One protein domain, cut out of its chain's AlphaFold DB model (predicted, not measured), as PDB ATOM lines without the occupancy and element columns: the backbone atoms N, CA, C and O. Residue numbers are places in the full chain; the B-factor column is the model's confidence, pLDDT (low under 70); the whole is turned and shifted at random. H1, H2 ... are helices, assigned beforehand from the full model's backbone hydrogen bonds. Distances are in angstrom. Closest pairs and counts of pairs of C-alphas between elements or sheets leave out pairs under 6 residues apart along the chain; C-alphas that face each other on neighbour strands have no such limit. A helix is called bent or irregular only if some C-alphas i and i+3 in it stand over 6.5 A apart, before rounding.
ATOM      1  N   PHE A  56     333.258 198.028 322.023       70.25
ATOM      2  CA  PHE A  56     331.845 198.302 322.268       70.25
ATOM      3  C   PHE A  56     331.507 199.803 322.335       70.25
ATOM      4  O   PHE A  56     330.580 200.199 321.632       70.25
ATOM      5  N   PRO A  57     332.245 200.662 323.073       75.06
ATOM      6  CA  PRO A  57     332.016 202.110 323.055       75.06
ATOM      7  C   PRO A  57     332.081 202.703 321.648       75.06
ATOM      8  O   PRO A  57     331.202 203.463 321.263       75.06
ATOM      9  N   TRP A  58     333.060 202.288 320.842       75.12
ATOM     10  CA  TRP A  58     333.154 202.713 319.446       75.12
ATOM     11  C   TRP A  58     331.958 202.249 318.601       75.12
ATOM     12  O   TRP A  58     331.460 202.996 317.759       75.12
ATOM     13  N   LEU A  59     331.491 201.016 318.813       73.81
ATOM     14  CA  LEU A  59     330.383 200.448 318.052       73.81
ATOM     15  C   LEU A  59     329.106 201.293 318.189       73.81
ATOM     16  O   LEU A  59     328.386 201.485 317.205       73.81
ATOM     17  N   VAL A  60     328.842 201.781 319.403       78.31
ATOM     18  CA  VAL A  60     327.643 202.561 319.741       78.31
ATOM     19  C   VAL A  60     327.832 204.069 319.572       78.31
ATOM     20  O   VAL A  60     326.846 204.800 319.531       78.31
ATOM     21  N   ASP A  61     329.072 204.544 319.431       76.94
ATOM     22  CA  ASP A  61     329.364 205.951 319.179       76.94
ATOM     23  C   ASP A  61     329.091 206.308 317.709       76.94
ATOM     24  O   ASP A  61     329.762 205.845 316.779       76.94
ATOM     25  N   LEU A  62     328.055 207.114 317.488       79.50
ATOM     26  CA  LEU A  62     327.626 207.618 316.179       79.50
ATOM     27  C   LEU A  62     327.877 209.126 316.039       79.50
ATOM     28  O   LEU A  62     327.314 209.764 315.155       79.50
ATOM     29  N   SER A  63     328.695 209.713 316.916       81.31
ATOM     30  CA  SER A  63     328.902 211.164 316.957       81.31
ATOM     31  C   SER A  63     329.818 211.703 315.851       81.31
ATOM     32  O   SER A  63     329.808 212.906 315.587       81.31
ATOM     33  N   ALA A  64     330.589 210.844 315.173       80.50
ATOM     34  CA  ALA A  64     331.394 211.246 314.022       80.50
ATOM     35  C   ALA A  64     330.503 211.564 312.815       80.50
ATOM     36  O   ALA A  64     329.832 210.675 312.287       80.50
ATOM     37  N   THR A  65     330.538 212.814 312.345       81.75
ATOM     38  CA  THR A  65     329.788 213.201 311.143       81.75
ATOM     39  C   THR A  65     330.470 212.687 309.880       81.75
ATOM     40  O   THR A  65     331.684 212.461 309.834       81.75
ATOM     41  N   GLU A  66     329.688 212.515 308.820       79.81
ATOM     42  CA  GLU A  66     330.167 211.995 307.541       79.81
ATOM     43  C   GLU A  66     331.251 212.881 306.924       79.81
ATOM     44  O   GLU A  66     332.230 212.378 306.374       79.81
ATOM     45  N   GLU A  67     331.124 214.199 307.062       81.94
ATOM     46  CA  GLU A  67     332.089 215.176 306.562       81.94
ATOM     47  C   GLU A  67     333.429 215.034 307.277       81.94
ATOM     48  O   GLU A  67     334.481 215.108 306.640       81.94
ATOM     49  N   GLN A  68     333.405 214.776 308.587       83.62
ATOM     50  CA  GLN A  68     334.616 214.564 309.377       83.62
ATOM     51  C   GLN A  68     335.308 213.258 308.980       83.62
ATOM     52  O   GLN A  68     336.526 213.227 308.805       83.62
ATOM     53  N   VAL A  69     334.540 212.187 308.774       83.88
ATOM     54  CA  VAL A  69     335.067 210.901 308.293       83.88
ATOM     55  C   VAL A  69     335.636 211.050 306.879       83.88
ATOM     56  O   VAL A  69     336.733 210.567 306.595       83.88
ATOM     57  N   LYS A  70     334.938 211.762 305.990       83.69
ATOM     58  CA  LYS A  70     335.408 212.027 304.627       83.69
ATOM     59  C   LYS A  70     336.682 212.866 304.633       83.69
ATOM     60  O   LYS A  70     337.595 212.570 303.863       83.69
ATOM     61  N   ALA A  71     336.786 213.860 305.515       82.81
ATOM     62  CA  ALA A  71     338.004 214.645 305.703       82.81
ATOM     63  C   ALA A  71     339.193 213.764 306.119       82.81
ATOM     64  O   ALA A  71     340.270 213.888 305.537       82.81
ATOM     65  N   VAL A  72     338.988 212.811 307.038       84.38
ATOM     66  CA  VAL A  72     340.010 211.818 307.418       84.38
ATOM     67  C   VAL A  72     340.432 210.972 306.224       84.38
ATOM     68  O   VAL A  72     341.617 210.903 305.906       84.38
ATOM     69  N   VAL A  73     339.470 210.353 305.535       84.75
ATOM     70  CA  VAL A  73     339.749 209.469 304.394       84.75
ATOM     71  C   VAL A  73     340.447 210.222 303.269       84.75
ATOM     72  O   VAL A  73     341.307 209.646 302.608       84.75
ATOM     73  N   SER A  74     340.133 211.502 303.070       83.31
ATOM     74  CA  SER A  74     340.755 212.353 302.048       83.31
ATOM     75  C   SER A  74     342.171 212.788 302.441       83.31
ATOM     76  O   SER A  74     343.044 212.874 301.584       83.31
ATOM     77  N   ALA A  75     342.432 212.996 303.734       81.69
ATOM     78  CA  ALA A  75     343.748 213.370 304.255       81.69
ATOM     79  C   ALA A  75     344.779 212.225 304.231       81.69
ATOM     80  O   ALA A  75     345.984 212.469 304.350       81.69
ATOM     81  N   MET A  76     344.331 210.973 304.080       79.94
ATOM     82  CA  MET A  76     345.232 209.819 304.012       79.94
ATOM     83  C   MET A  76     346.143 209.867 302.750       79.94
ATOM     84  O   MET A  76     345.843 210.540 301.767       79.94
ATOM     85  N   PRO A  77     347.309 209.216 302.732       73.50
ATOM     86  CA  PRO A  77     348.106 209.036 301.511       73.50
ATOM     87  C   PRO A  77     347.628 207.829 300.678       73.50
ATOM     88  O   PRO A  77     347.191 206.833 301.247       73.50
ATOM     89  N   ASP A  78     347.773 207.889 299.349       66.75
ATOM     90  CA  ASP A  78     347.471 206.779 298.416       66.75
ATOM     91  C   ASP A  78     348.553 205.682 298.364       66.75
ATOM     92  O   ASP A  78     348.295 204.579 297.874       66.75
ATOM     93  N   ASP A  79     349.748 205.972 298.887       57.25
ATOM     94  CA  ASP A  79     350.975 205.215 298.615       57.25
ATOM     95  C   ASP A  79     351.641 204.653 299.885       57.25
ATOM     96  O   ASP A  79     351.203 204.873 301.019       57.25
ATOM     97  N   ALA A  80     352.788 203.987 299.692       52.47
ATOM     98  CA  ALA A  80     353.656 203.409 300.723       52.47
ATOM     99  C   ALA A  80     354.071 204.365 301.864       52.47
ATOM    100  O   ALA A  80     354.557 203.896 302.887       52.47
ATOM    101  N   GLY A  81     353.846 205.677 301.735       61.19
ATOM    102  CA  GLY A  81     354.079 206.652 302.805       61.19
ATOM    103  C   GLY A  81     353.064 206.594 303.954       61.19
ATOM    104  O   GLY A  81     353.378 207.044 305.049       61.19
ATOM    105  N   PHE A  82     351.869 206.034 303.732       66.88
ATOM    106  CA  PHE A  82     350.869 205.834 304.789       66.88
ATOM    107  C   PHE A  82     351.282 204.756 305.794       66.88
ATOM    108  O   PHE A  82     351.033 204.857 306.992       66.88
ATOM    109  N   TRP A  83     351.926 203.719 305.269       74.94
ATOM    110  CA  TRP A  83     352.379 202.566 306.019       74.94
ATOM    111  C   TRP A  83     353.845 202.329 305.653       74.94
ATOM    112  O   TRP A  83     354.121 201.484 304.789       74.94
ATOM    113  N   PRO A  84     354.759 203.128 306.242       63.88
ATOM    114  CA  PRO A  84     356.152 203.223 305.806       63.88
ATOM    115  C   PRO A  84     356.900 201.896 305.929       63.88
ATOM    116  O   PRO A  84     357.760 201.599 305.105       63.88
ATOM    117  N   ASP A  85     356.527 201.066 306.906       73.38
ATOM    118  CA  ASP A  85     357.020 199.699 307.033       73.38
ATOM    119  C   ASP A  85     355.880 198.698 306.833       73.38
ATOM    120  O   ASP A  85     355.133 198.378 307.758       73.38
ATOM    121  N   ALA A  86     355.759 198.204 305.602       70.31
ATOM    122  CA  ALA A  86     354.726 197.259 305.181       70.31
ATOM    123  C   ALA A  86     354.753 195.919 305.931       70.31
ATOM    124  O   ALA A  86     353.801 195.154 305.824       70.31
ATOM    125  N   SER A  87     355.845 195.616 306.639       73.69
ATOM    126  CA  SER A  87     356.014 194.373 307.392       73.69
ATOM    127  C   SER A  87     355.559 194.481 308.848       73.69
ATOM    128  O   SER A  87     355.410 193.463 309.524       73.69
ATOM    129  N   LYS A  88     355.330 195.702 309.345       79.56
ATOM    130  CA  LYS A  88     354.995 195.961 310.746       79.56
ATOM    131  C   LYS A  88     353.525 196.283 310.923       79.56
ATOM    132  O   LYS A  88     352.892 196.862 310.048       79.56
ATOM    133  N   TYR A  89     353.011 195.965 312.103       80.50
ATOM    134  CA  TYR A  89     351.713 196.452 312.546       80.50
ATOM    135  C   TYR A  89     351.724 197.977 312.652       80.50
ATOM    136  O   TYR A  89     352.675 198.550 313.183       80.50
ATOM    137  N   LEU A  90     350.661 198.617 312.165       79.62
ATOM    138  CA  LEU A  90     350.445 200.046 312.370       79.62
ATOM    139  C   LEU A  90     349.517 200.236 313.571       79.62
ATOM    140  O   LEU A  90     348.377 199.756 313.583       79.62
ATOM    141  N   ASP A  91     350.024 200.920 314.589       79.31
ATOM    142  CA  ASP A  91     349.278 201.285 315.782       79.31
ATOM    143  C   ASP A  91     348.465 202.570 315.564       79.31
ATOM    144  O   ASP A  91     348.688 203.355 314.637       79.31
ATOM    145  N   ARG A  92     347.493 202.782 316.452       77.94
ATOM    146  CA  ARG A  92     346.570 203.915 316.372       77.94
ATOM    147  C   ARG A  92     347.282 205.261 316.451       77.94
ATOM    148  O   ARG A  92     346.897 206.177 315.735       77.94
ATOM    149  N   GLU A  93     348.276 205.407 317.323       78.75
ATOM    150  CA  GLU A  93     348.894 206.716 317.544       78.75
ATOM    151  C   GLU A  93     349.762 207.118 316.351       78.75
ATOM    152  O   GLU A  93     349.653 208.251 315.882       78.75
ATOM    153  N   SER A  94     350.503 206.174 315.763       79.06
ATOM    154  CA  SER A  94     351.170 206.414 314.478       79.06
ATOM    155  C   SER A  94     350.163 206.801 313.395       79.06
ATOM    156  O   SER A  94     350.344 207.821 312.731       79.06
ATOM    157  N   PHE A  95     349.048 206.063 313.262       80.31
ATOM    158  CA  PHE A  95     347.970 206.416 312.327       80.31
ATOM    159  C   PHE A  95     347.459 207.856 312.564       80.31
ATOM    160  O   PHE A  95     347.231 208.603 311.610       80.31
ATOM    161  N   ARG A  96     347.357 208.290 313.827       80.06
ATOM    162  CA  ARG A  96     346.844 209.613 314.230       80.06
ATOM    163  C   ARG A  96     347.779 210.731 313.862       80.06
ATOM    164  O   ARG A  96     347.335 211.734 313.307       80.06
ATOM    165  N   GLN A  97     349.059 210.547 314.143       79.25
ATOM    166  CA  GLN A  97     350.093 211.509 313.795       79.25
ATOM    167  C   GLN A  97     350.150 211.722 312.279       79.25
ATOM    168  O   GLN A  97     350.225 212.866 311.829       79.25
ATOM    169  N   PHE A  98     349.996 210.655 311.484       77.56
ATOM    170  CA  PHE A  98     349.950 210.763 310.024       77.56
ATOM    171  C   PHE A  98     348.746 211.561 309.508       77.56
ATOM    172  O   PHE A  98     348.907 212.399 308.621       77.56
ATOM    173  N   VAL A  99     347.548 211.327 310.054       78.88
ATOM    174  CA  VAL A  99     346.322 212.013 309.607       78.88
ATOM    175  C   VAL A  99     346.279 213.462 310.101       78.88
ATOM    176  O   VAL A  99     346.023 214.374 309.312       78.88
ATOM    177  N   LYS A 100     346.567 213.707 311.386       77.62
ATOM    178  CA  LYS A 100     346.543 215.062 311.968       77.62
ATOM    179  C   LYS A 100     347.608 215.978 311.382       77.62
ATOM    180  O   LYS A 100     347.360 217.172 311.253       77.62
ATOM    181  N   GLY A 101     348.749 215.433 310.960       71.31
ATOM    182  CA  GLY A 101     349.774 216.200 310.247       71.31
ATOM    183  C   GLY A 101     349.308 216.771 308.900       71.31
ATOM    184  O   GLY A 101     349.986 217.629 308.345       71.31
ATOM    185  N   ARG A 102     348.167 216.312 308.363       71.50
ATOM    186  CA  ARG A 102     347.654 216.690 307.034       71.50
ATOM    187  C   ARG A 102     346.266 217.321 307.041       71.50
ATOM    188  O   ARG A 102     345.852 217.859 306.019       71.50
ATOM    189  N   SER A 103     345.543 217.262 308.155       68.44
ATOM    190  CA  SER A 103     344.208 217.845 308.269       68.44
ATOM    191  C   SER A 103     344.026 218.535 309.615       68.44
ATOM    192  O   SER A 103     343.947 217.894 310.665       68.44
ATOM    193  N   SER A 104     343.945 219.864 309.581       61.66
ATOM    194  CA  SER A 104     343.573 220.692 310.725       61.66
ATOM    195  C   SER A 104     342.046 220.802 310.782       61.66
ATOM    196  O   SER A 104     341.453 221.503 309.967       61.66
ATOM    197  N   GLY A 105     341.402 220.091 311.712       67.56
ATOM    198  CA  GLY A 105     339.939 220.133 311.893       67.56
ATOM    199  C   GLY A 105     339.259 218.770 312.045       67.56
ATOM    200  O   GLY A 105     338.051 218.707 312.253       67.56
ATOM    201  N   VAL A 106     340.018 217.678 311.971       74.06
ATOM    202  CA  VAL A 106     339.510 216.323 312.214       74.06
ATOM    203  C   VAL A 106     339.306 216.085 313.709       74.06
ATOM    204  O   VAL A 106     340.224 216.274 314.513       74.06
ATOM    205  N   THR A 107     338.115 215.612 314.072       80.56
ATOM    206  CA  THR A 107     337.802 215.156 315.429       80.56
ATOM    207  C   THR A 107     338.446 213.800 315.710       80.56
ATOM    208  O   THR A 107     338.594 212.955 314.826       80.56
ATOM    209  N   ASP A 108     338.802 213.565 316.972       80.56
ATOM    210  CA  ASP A 108     339.370 212.280 317.391       80.56
ATOM    211  C   ASP A 108     338.409 211.111 317.150       80.56
ATOM    212  O   ASP A 108     338.841 210.029 316.764       80.56
ATOM    213  N   VAL A 109     337.102 211.353 317.272       81.25
ATOM    214  CA  VAL A 109     336.069 210.343 317.018       81.25
ATOM    215  C   VAL A 109     336.021 209.936 315.541       81.25
ATOM    216  O   VAL A 109     335.906 208.751 315.223       81.25
ATOM    217  N   ALA A 110     336.136 210.890 314.612       82.88
ATOM    218  CA  ALA A 110     336.154 210.578 313.182       82.88
ATOM    219  C   ALA A 110     337.404 209.781 312.799       82.88
ATOM    220  O   ALA A 110     337.331 208.817 312.032       82.88
ATOM    221  N   PHE A 111     338.539 210.145 313.388       84.25
ATOM    222  CA  PHE A 111     339.782 209.407 313.244       84.25
ATOM    223  C   PHE A 111     339.651 207.957 313.741       84.25
ATOM    224  O   PHE A 111     339.976 207.015 313.011       84.25
ATOM    225  N   ASP A 112     339.095 207.770 314.938       81.25
ATOM    226  CA  ASP A 112     338.858 206.448 315.522       81.25
ATOM    227  C   ASP A 112     337.885 205.625 314.698       81.25
ATOM    228  O   ASP A 112     338.073 204.423 314.523       81.25
ATOM    229  N   THR A 113     336.876 206.279 314.130       84.06
ATOM    230  CA  THR A 113     335.900 205.629 313.265       84.06
ATOM    231  C   THR A 113     336.557 205.013 312.041       84.06
ATOM    232  O   THR A 113     336.308 203.844 311.740       84.06
ATOM    233  N   VAL A 114     337.435 205.752 311.364       85.19
ATOM    234  CA  VAL A 114     338.156 205.242 310.192       85.19
ATOM    235  C   VAL A 114     339.158 204.157 310.591       85.19
ATOM    236  O   VAL A 114     339.167 203.088 309.979       85.19
ATOM    237  N   PHE A 115     339.946 204.377 311.649       85.44
ATOM    238  CA  PHE A 115     340.922 203.390 312.124       85.44
ATOM    239  C   PHE A 115     340.267 202.055 312.492       85.44
ATOM    240  O   PHE A 115     340.708 200.992 312.053       85.44
ATOM    241  N   ASN A 116     339.189 202.109 313.274       82.56
ATOM    242  CA  ASN A 116     338.492 200.924 313.759       82.56
ATOM    243  C   ASN A 116     337.743 200.193 312.644       82.56
ATOM    244  O   ASN A 116     337.651 198.967 312.651       82.56
ATOM    245  N   SER A 117     337.277 200.930 311.634       82.19
ATOM    246  CA  SER A 117     336.677 200.309 310.455       82.19
ATOM    247  C   SER A 117     337.695 199.489 309.653       82.19
ATOM    248  O   SER A 117     337.340 198.457 309.090       82.19
ATOM    249  N   PHE A 118     338.967 199.901 309.637       81.19
ATOM    250  CA  PHE A 118     340.037 199.154 308.973       81.19
ATOM    251  C   PHE A 118     340.639 198.034 309.826       81.19
ATOM    252  O   PHE A 118     340.996 196.986 309.288       81.19
ATOM    253  N   ASN A 119     340.760 198.231 311.142       79.06
ATOM    254  CA  ASN A 119     341.319 197.209 312.028       79.06
ATOM    255  C   ASN A 119     340.328 196.060 312.293       79.06
ATOM    256  O   ASN A 119     340.745 194.956 312.636       79.06
ATOM    257  N   GLY A 120     339.022 196.281 312.093       69.50
ATOM    258  CA  GLY A 120     338.004 195.247 312.279       69.50
ATOM    259  C   GLY A 120     337.971 194.687 313.703       69.50
ATOM    260  O   GLY A 120     337.627 193.524 313.899       69.50
ATOM    261  N   GLY A 121     338.367 195.484 314.694       65.12
ATOM    262  CA  GLY A 121     338.328 195.116 316.103       65.12
ATOM    263  C   GLY A 121     339.599 194.506 316.691       65.12
ATOM    264  O   GLY A 121     339.595 194.128 317.859       65.12
ATOM    265  N   SER A 122     340.694 194.416 315.935       68.50
ATOM    266  CA  SER A 122     341.976 193.894 316.443       68.50
ATOM    267  C   SER A 122     342.758 194.894 317.304       68.50
ATOM    268  O   SER A 122     343.673 194.497 318.017       68.50
ATOM    269  N   GLY A 123     342.445 196.192 317.220       70.50
ATOM    270  CA  GLY A 123     343.210 197.265 317.870       70.50
ATOM    271  C   GLY A 123     344.500 197.676 317.138       70.50
ATOM    272  O   GLY A 123     345.135 198.650 317.534       70.50
ATOM    273  N   TYR A 124     344.864 196.991 316.049       73.94
ATOM    274  CA  TYR A 124     346.037 197.275 315.210       73.94
ATOM    275  C   TYR A 124     345.772 196.913 313.744       73.94
ATOM    276  O   TYR A 124     345.020 195.982 313.456       73.94
ATOM    277  N   LEU A 125     346.411 197.603 312.799       78.56
ATOM    278  CA  LEU A 125     346.317 197.227 311.385       78.56
ATOM    279  C   LEU A 125     347.338 196.138 311.066       78.56
ATOM    280  O   LEU A 125     348.535 196.302 311.299       78.56
ATOM    281  N   ASP A 126     346.845 195.019 310.539       79.12
ATOM    282  CA  ASP A 126     347.647 193.847 310.198       79.12
ATOM    283  C   ASP A 126     348.328 194.019 308.828       79.12
ATOM    284  O   ASP A 126     347.619 194.256 307.841       79.12
ATOM    285  N   PRO A 127     349.666 193.888 308.733       81.44
ATOM    286  CA  PRO A 127     350.396 194.043 307.475       81.44
ATOM    287  C   PRO A 127     349.904 193.092 306.375       81.44
ATOM    288  O   PRO A 127     349.874 193.473 305.205       81.44
ATOM    289  N   SER A 128     349.414 191.898 306.728       80.50
ATOM    290  CA  SER A 128     348.839 190.944 305.764       80.50
ATOM    291  C   SER A 128     347.567 191.455 305.075       80.50
ATOM    292  O   SER A 128     347.202 190.976 304.004       80.50
ATOM    293  N   LYS A 129     346.890 192.452 305.661       79.25
ATOM    294  CA  LYS A 129     345.659 193.058 305.134       79.25
ATOM    295  C   LYS A 129     345.906 194.388 304.426       79.25
ATOM    296  O   LYS A 129     344.944 195.028 303.999       79.25
ATOM    297  N   ARG A 130     347.167 194.811 304.285       79.19
ATOM    298  CA  ARG A 130     347.550 196.110 303.715       79.19
ATOM    299  C   ARG A 130     346.961 196.339 302.328       79.19
ATOM    300  O   ARG A 130     346.328 197.366 302.111       79.19
ATOM    301  N   ASP A 131     347.093 195.381 301.417       80.56
ATOM    302  CA  ASP A 131     346.578 195.529 300.049       80.56
ATOM    303  C   ASP A 131     345.049 195.640 300.028       80.56
ATOM    304  O   ASP A 131     344.476 196.472 299.319       80.56
ATOM    305  N   GLY A 132     344.381 194.862 300.885       79.38
ATOM    306  CA  GLY A 132     342.942 194.954 301.112       79.38
ATOM    307  C   GLY A 132     342.534 196.337 301.618       79.38
ATOM    308  O   GLY A 132     341.618 196.943 301.062       79.38
ATOM    309  N   LEU A 133     343.251 196.876 302.606       80.25
ATOM    310  CA  LEU A 133     343.029 198.217 303.150       80.25
ATOM    311  C   LEU A 133     343.216 199.295 302.082       80.25
ATOM    312  O   LEU A 133     342.333 200.130 301.914       80.25
ATOM    313  N   MET A 134     344.304 199.247 301.310       81.94
ATOM    314  CA  MET A 134     344.557 200.215 300.238       81.94
ATOM    315  C   MET A 134     343.490 200.134 299.139       81.94
ATOM    316  O   MET A 134     343.049 201.161 298.623       81.94
ATOM    317  N   SER A 135     343.009 198.930 298.812       80.12
ATOM    318  CA  SER A 135     341.894 198.751 297.875       80.12
ATOM    319  C   SER A 135     340.585 199.348 298.405       80.12
ATOM    320  O   SER A 135     339.801 199.908 297.638       80.12
ATOM    321  N   SER A 136     340.332 199.233 299.711       79.62
ATOM    322  CA  SER A 136     339.153 199.797 300.371       79.62
ATOM    323  C   SER A 136     339.255 201.314 300.454       79.62
ATOM    324  O   SER A 136     338.285 201.990 300.139       79.62
ATOM    325  N   LEU A 137     340.435 201.856 300.759       81.69
ATOM    326  CA  LEU A 137     340.699 203.293 300.755       81.69
ATOM    327  C   LEU A 137     340.447 203.902 299.371       81.69
ATOM    328  O   LEU A 137     339.720 204.886 299.255       81.69
ATOM    329  N   LYS A 138     340.984 203.281 298.311       81.81
ATOM    330  CA  LYS A 138     340.735 203.703 296.924       81.81
ATOM    331  C   LYS A 138     339.245 203.682 296.596       81.81
ATOM    332  O   LYS A 138     338.736 204.639 296.023       81.81
ATOM    333  N   ARG A 139     338.528 202.631 297.009       80.62
ATOM    334  CA  ARG A 139     337.069 202.533 296.845       80.62
ATOM    335  C   ARG A 139     336.309 203.595 297.635       80.62
ATOM    336  O   ARG A 139     335.349 204.138 297.113       80.62
ATOM    337  N   TRP A 140     336.724 203.912 298.857       81.50
ATOM    338  CA  TRP A 140     336.078 204.928 299.693       81.50
ATOM    339  C   TRP A 140     336.324 206.351 299.191       81.50
ATOM    340  O   TRP A 140     335.496 207.222 299.421       81.50
ATOM    341  N   ARG A 141     337.437 206.585 298.488       78.75
ATOM    342  CA  ARG A 141     337.727 207.856 297.807       78.75
ATOM    343  C   ARG A 141     337.004 208.002 296.477       78.75
ATOM    344  O   ARG A 141     336.561 209.094 296.147       78.75
ATOM    345  N   ALA A 142     336.939 206.917 295.707       78.56
ATOM    346  CA  ALA A 142     336.274 206.893 294.407       78.56
ATOM    347  C   ALA A 142     334.746 206.803 294.528       78.56
ATOM    348  O   ALA A 142     334.029 207.193 293.612       78.56
ATOM    349  N   GLY A 143     334.256 206.241 295.633       64.81
ATOM    350  CA  GLY A 143     332.842 206.076 295.919       64.81
ATOM    351  C   GLY A 143     332.196 207.364 296.412       64.81
ATOM    352  O   GLY A 143     332.802 208.157 297.131       64.81
ATOM    353  N   ASP A 144     330.930 207.530 296.048       63.56
ATOM    354  CA  ASP A 144     330.067 208.547 296.632       63.56
ATOM    355  C   ASP A 144     329.844 208.280 298.134       63.56
ATOM    356  O   ASP A 144     330.137 207.188 298.634       63.56
ATOM    357  N   ILE A 145     329.297 209.259 298.857       63.28
ATOM    358  CA  ILE A 145     329.127 209.241 300.327       63.28
ATOM    359  C   ILE A 145     328.529 207.913 300.852       63.28
ATOM    360  O   ILE A 145     328.973 207.382 301.873       63.28
ATOM    361  N   GLY A 146     327.604 207.299 300.105       67.81
ATOM    362  CA  GLY A 146     326.982 206.021 300.469       67.81
ATOM    363  C   GLY A 146     327.938 204.816 300.529       67.81
ATOM    364  O   GLY A 146     327.739 203.917 301.346       67.81
ATOM    365  N   GLY A 147     329.007 204.788 299.725       70.44
ATOM    366  CA  GLY A 147     329.989 203.694 299.740       70.44
ATOM    367  C   GLY A 147     330.865 203.694 300.996       70.44
ATOM    368  O   GLY A 147     331.194 202.634 301.533       70.44
ATOM    369  N   LEU A 148     331.192 204.889 301.496       78.06
ATOM    370  CA  LEU A 148     331.934 205.088 302.740       78.06
ATOM    371  C   LEU A 148     331.107 204.636 303.951       78.06
ATOM    372  O   LEU A 148     331.591 203.867 304.785       78.06
ATOM    373  N   GLN A 149     329.839 205.053 304.015       77.62
ATOM    374  CA  GLN A 149     328.932 204.653 305.091       77.62
ATOM    375  C   GLN A 149     328.670 203.150 305.114       77.62
ATOM    376  O   GLN A 149     328.745 202.536 306.177       77.62
ATOM    377  N   ALA A 150     328.421 202.539 303.953       78.06
ATOM    378  CA  ALA A 150     328.232 201.095 303.856       78.06
ATOM    379  C   ALA A 150     329.473 200.324 304.342       78.06
ATOM    380  O   ALA A 150     329.344 199.313 305.033       78.06
ATOM    381  N   GLY A 151     330.677 200.827 304.040       77.31
ATOM    382  CA  GLY A 151     331.937 200.261 304.523       77.31
ATOM    383  C   GLY A 151     332.075 200.314 306.047       77.31
ATOM    384  O   GLY A 151     332.367 199.295 306.675       77.31
ATOM    385  N   ILE A 152     331.813 201.476 306.649       81.69
ATOM    386  CA  ILE A 152     331.864 201.663 308.109       81.69
ATOM    387  C   ILE A 152     330.802 200.810 308.803       81.69
ATOM    388  O   ILE A 152     331.086 200.142 309.797       81.69
ATOM    389  N   PHE A 153     329.582 200.791 308.269       83.06
ATOM    390  CA  PHE A 153     328.492 199.993 308.816       83.06
ATOM    391  C   PHE A 153     328.796 198.492 308.752       83.06
ATOM    392  O   PHE A 153     328.612 197.783 309.741       83.06
ATOM    393  N   GLY A 154     329.344 198.009 307.633       82.12
ATOM    394  CA  GLY A 154     329.792 196.622 307.496       82.12
ATOM    395  C   GLY A 154     330.889 196.247 308.498       82.12
ATOM    396  O   GLY A 154     330.849 195.162 309.087       82.12
ATOM    397  N   ALA A 155     331.835 197.155 308.757       80.00
ATOM    398  CA  ALA A 155     332.863 196.949 309.773       80.00
ATOM    399  C   ALA A 155     332.260 196.871 311.185       80.00
ATOM    400  O   ALA A 155     332.571 195.942 311.931       80.00
ATOM    401  N   ARG A 156     331.332 197.776 311.529       82.12
ATOM    402  CA  ARG A 156     330.598 197.727 312.805       82.12
ATOM    403  C   ARG A 156     329.835 196.413 312.958       82.12
ATOM    404  O   ARG A 156     329.993 195.746 313.973       82.12
ATOM    405  N   LEU A 157     329.073 195.987 311.950       82.81
ATOM    406  CA  LEU A 157     328.348 194.712 311.996       82.81
ATOM    407  C   LEU A 157     329.277 193.515 312.213       82.81
ATOM    408  O   LEU A 157     328.943 192.619 312.984       82.81
ATOM    409  N   SER A 158     330.447 193.510 311.579       79.25
ATOM    410  CA  SER A 158     331.432 192.436 311.741       79.25
ATOM    411  C   SER A 158     331.981 192.386 313.170       79.25
ATOM    412  O   SER A 158     332.052 191.313 313.770       79.25
ATOM    413  N   VAL A 159     332.306 193.548 313.744       78.94
ATOM    414  CA  VAL A 159     332.786 193.663 315.130       78.94
ATOM    415  C   VAL A 159     331.685 193.299 316.130       78.94
ATOM    416  O   VAL A 159     331.945 192.559 317.077       78.94
ATOM    417  N   LEU A 160     330.445 193.740 315.904       80.88
ATOM    418  CA  LEU A 160     329.288 193.361 316.720       80.88
ATOM    419  C   LEU A 160     329.033 191.854 316.660       80.88
ATOM    420  O   LEU A 160     328.828 191.223 317.694       80.88
ATOM    421  N   GLY A 161     329.071 191.271 315.463       78.38
ATOM    422  CA  GLY A 161     328.914 189.834 315.262       78.38
ATOM    423  C   GLY A 161     329.989 189.045 316.002       78.38
ATOM    424  O   GLY A 161     329.662 188.117 316.738       78.38
ATOM    425  N   ALA A 162     331.255 189.455 315.893       75.50
ATOM    426  CA  ALA A 162     332.355 188.847 316.638       75.50
ATOM    427  C   ALA A 162     332.171 188.987 318.158       75.50
ATOM    428  O   ALA A 162     332.363 188.020 318.896       75.50
ATOM    429  N   PHE A 163     331.738 190.158 318.632       75.06
ATOM    430  CA  PHE A 163     331.461 190.397 320.046       75.06
ATOM    431  C   PHE A 163     330.329 189.502 320.571       75.06
ATOM    432  O   PHE A 163     330.502 188.845 321.597       75.06
ATOM    433  N   LEU A 164     329.193 189.436 319.872       77.38
ATOM    434  CA  LEU A 164     328.061 188.579 320.239       77.38
ATOM    435  C   LEU A 164     328.433 187.100 320.159       77.38
ATOM    436  O   LEU A 164     328.055 186.319 321.033       77.38
TER     437      LEU A 164
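What this domain is: This is residues 56 to 164 of the 202 residues of the protein "Hypothetical protein" of Spumella elongata (UniProt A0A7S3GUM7). A compact cluster of crossed helices is built round H4, which lies near the middle with H3 on one side of it and H6 on the other. H5 and H6 form a splayed helical hairpin, a V whose closed end is at residues 143 and 144, while H2 crosses H4 at residues 110 to 114 and also packs on the last part of H5; little H1 packs on H6. The printed part has 109 residues with six named helices, H1 to H6 in order along the chain, and no named strand, and its class is all helix. It is compact, with a radius of gyration of the C-alphas of 13.0 A, and rounded, with spans of 34 by 28 by 24 A.

Where its parts are: H1 is residues 56 to 60, 6.5 A long, beginning at C-alpha 56 at (331.845, 198.302, 322.268). H2 is residues 66 to 75, 14.0 A, and H3 is residues 92 to 100, 12.0 A. H4 is residues 108 to 119, 16.1 A, with C-alpha 108 at (339.370, 212.280, 317.391). H5 is residues 127 to 142, 23.1 A; it is irregular, with C-alphas 128 and 131 7.7 A apart. H6, the longest helix, is residues 145 to 164, 28.7 A, ending at C-alpha 164 at (328.061, 188.579, 320.239).

How they stand to each other: H1 touches H6 at residues 156 to 160 of H6 alone; the closest C-alphas, of Leu 59 and Arg 156, are 5.9 A apart. H2 touches H4, closest at the C-alphas of Val 69 and Ala 110, 5.0 A, at a steep tilt of 69 degrees, only just short of about perpendicular, the same way. H2 touches H5 with the C-alphas of Ser 74 and Arg 141 closest, 6.9 A, at a steep tilt of 62 degrees, opposite ways. H3 touches H4, closest at the C-alphas of Arg 92 and Phe 115, 7.1 A, at a steep tilt of 55 degrees, opposite ways. H4 touches H6, closest at the C-alphas of Ser 117 and Ala 155, 5.1 A. H5 and H6 form a hairpin at a tilt of 36 degrees, only just steep; their closest C-alphas, of Trp 140 and Leu 148, are 5.1 A apart. H3 is apart from H5 and from H6. In H1, H2, H3, H4 and H6 every O i to N i+4 pair is within hydrogen-bond range, and in H5 10 of 12 are.

The domain as a whole: The C-alphas farthest apart, of Ser 104 and Leu 164, are 36.9 A apart. The printed part has no cut. The link from H2 to H3, residues 76 to 91, is long. The mean pLDDT of the printed part is 77.1; it is under 70 at residues 78 to 82, 84, 103 to 105, 120 to 122 and 143 to 146.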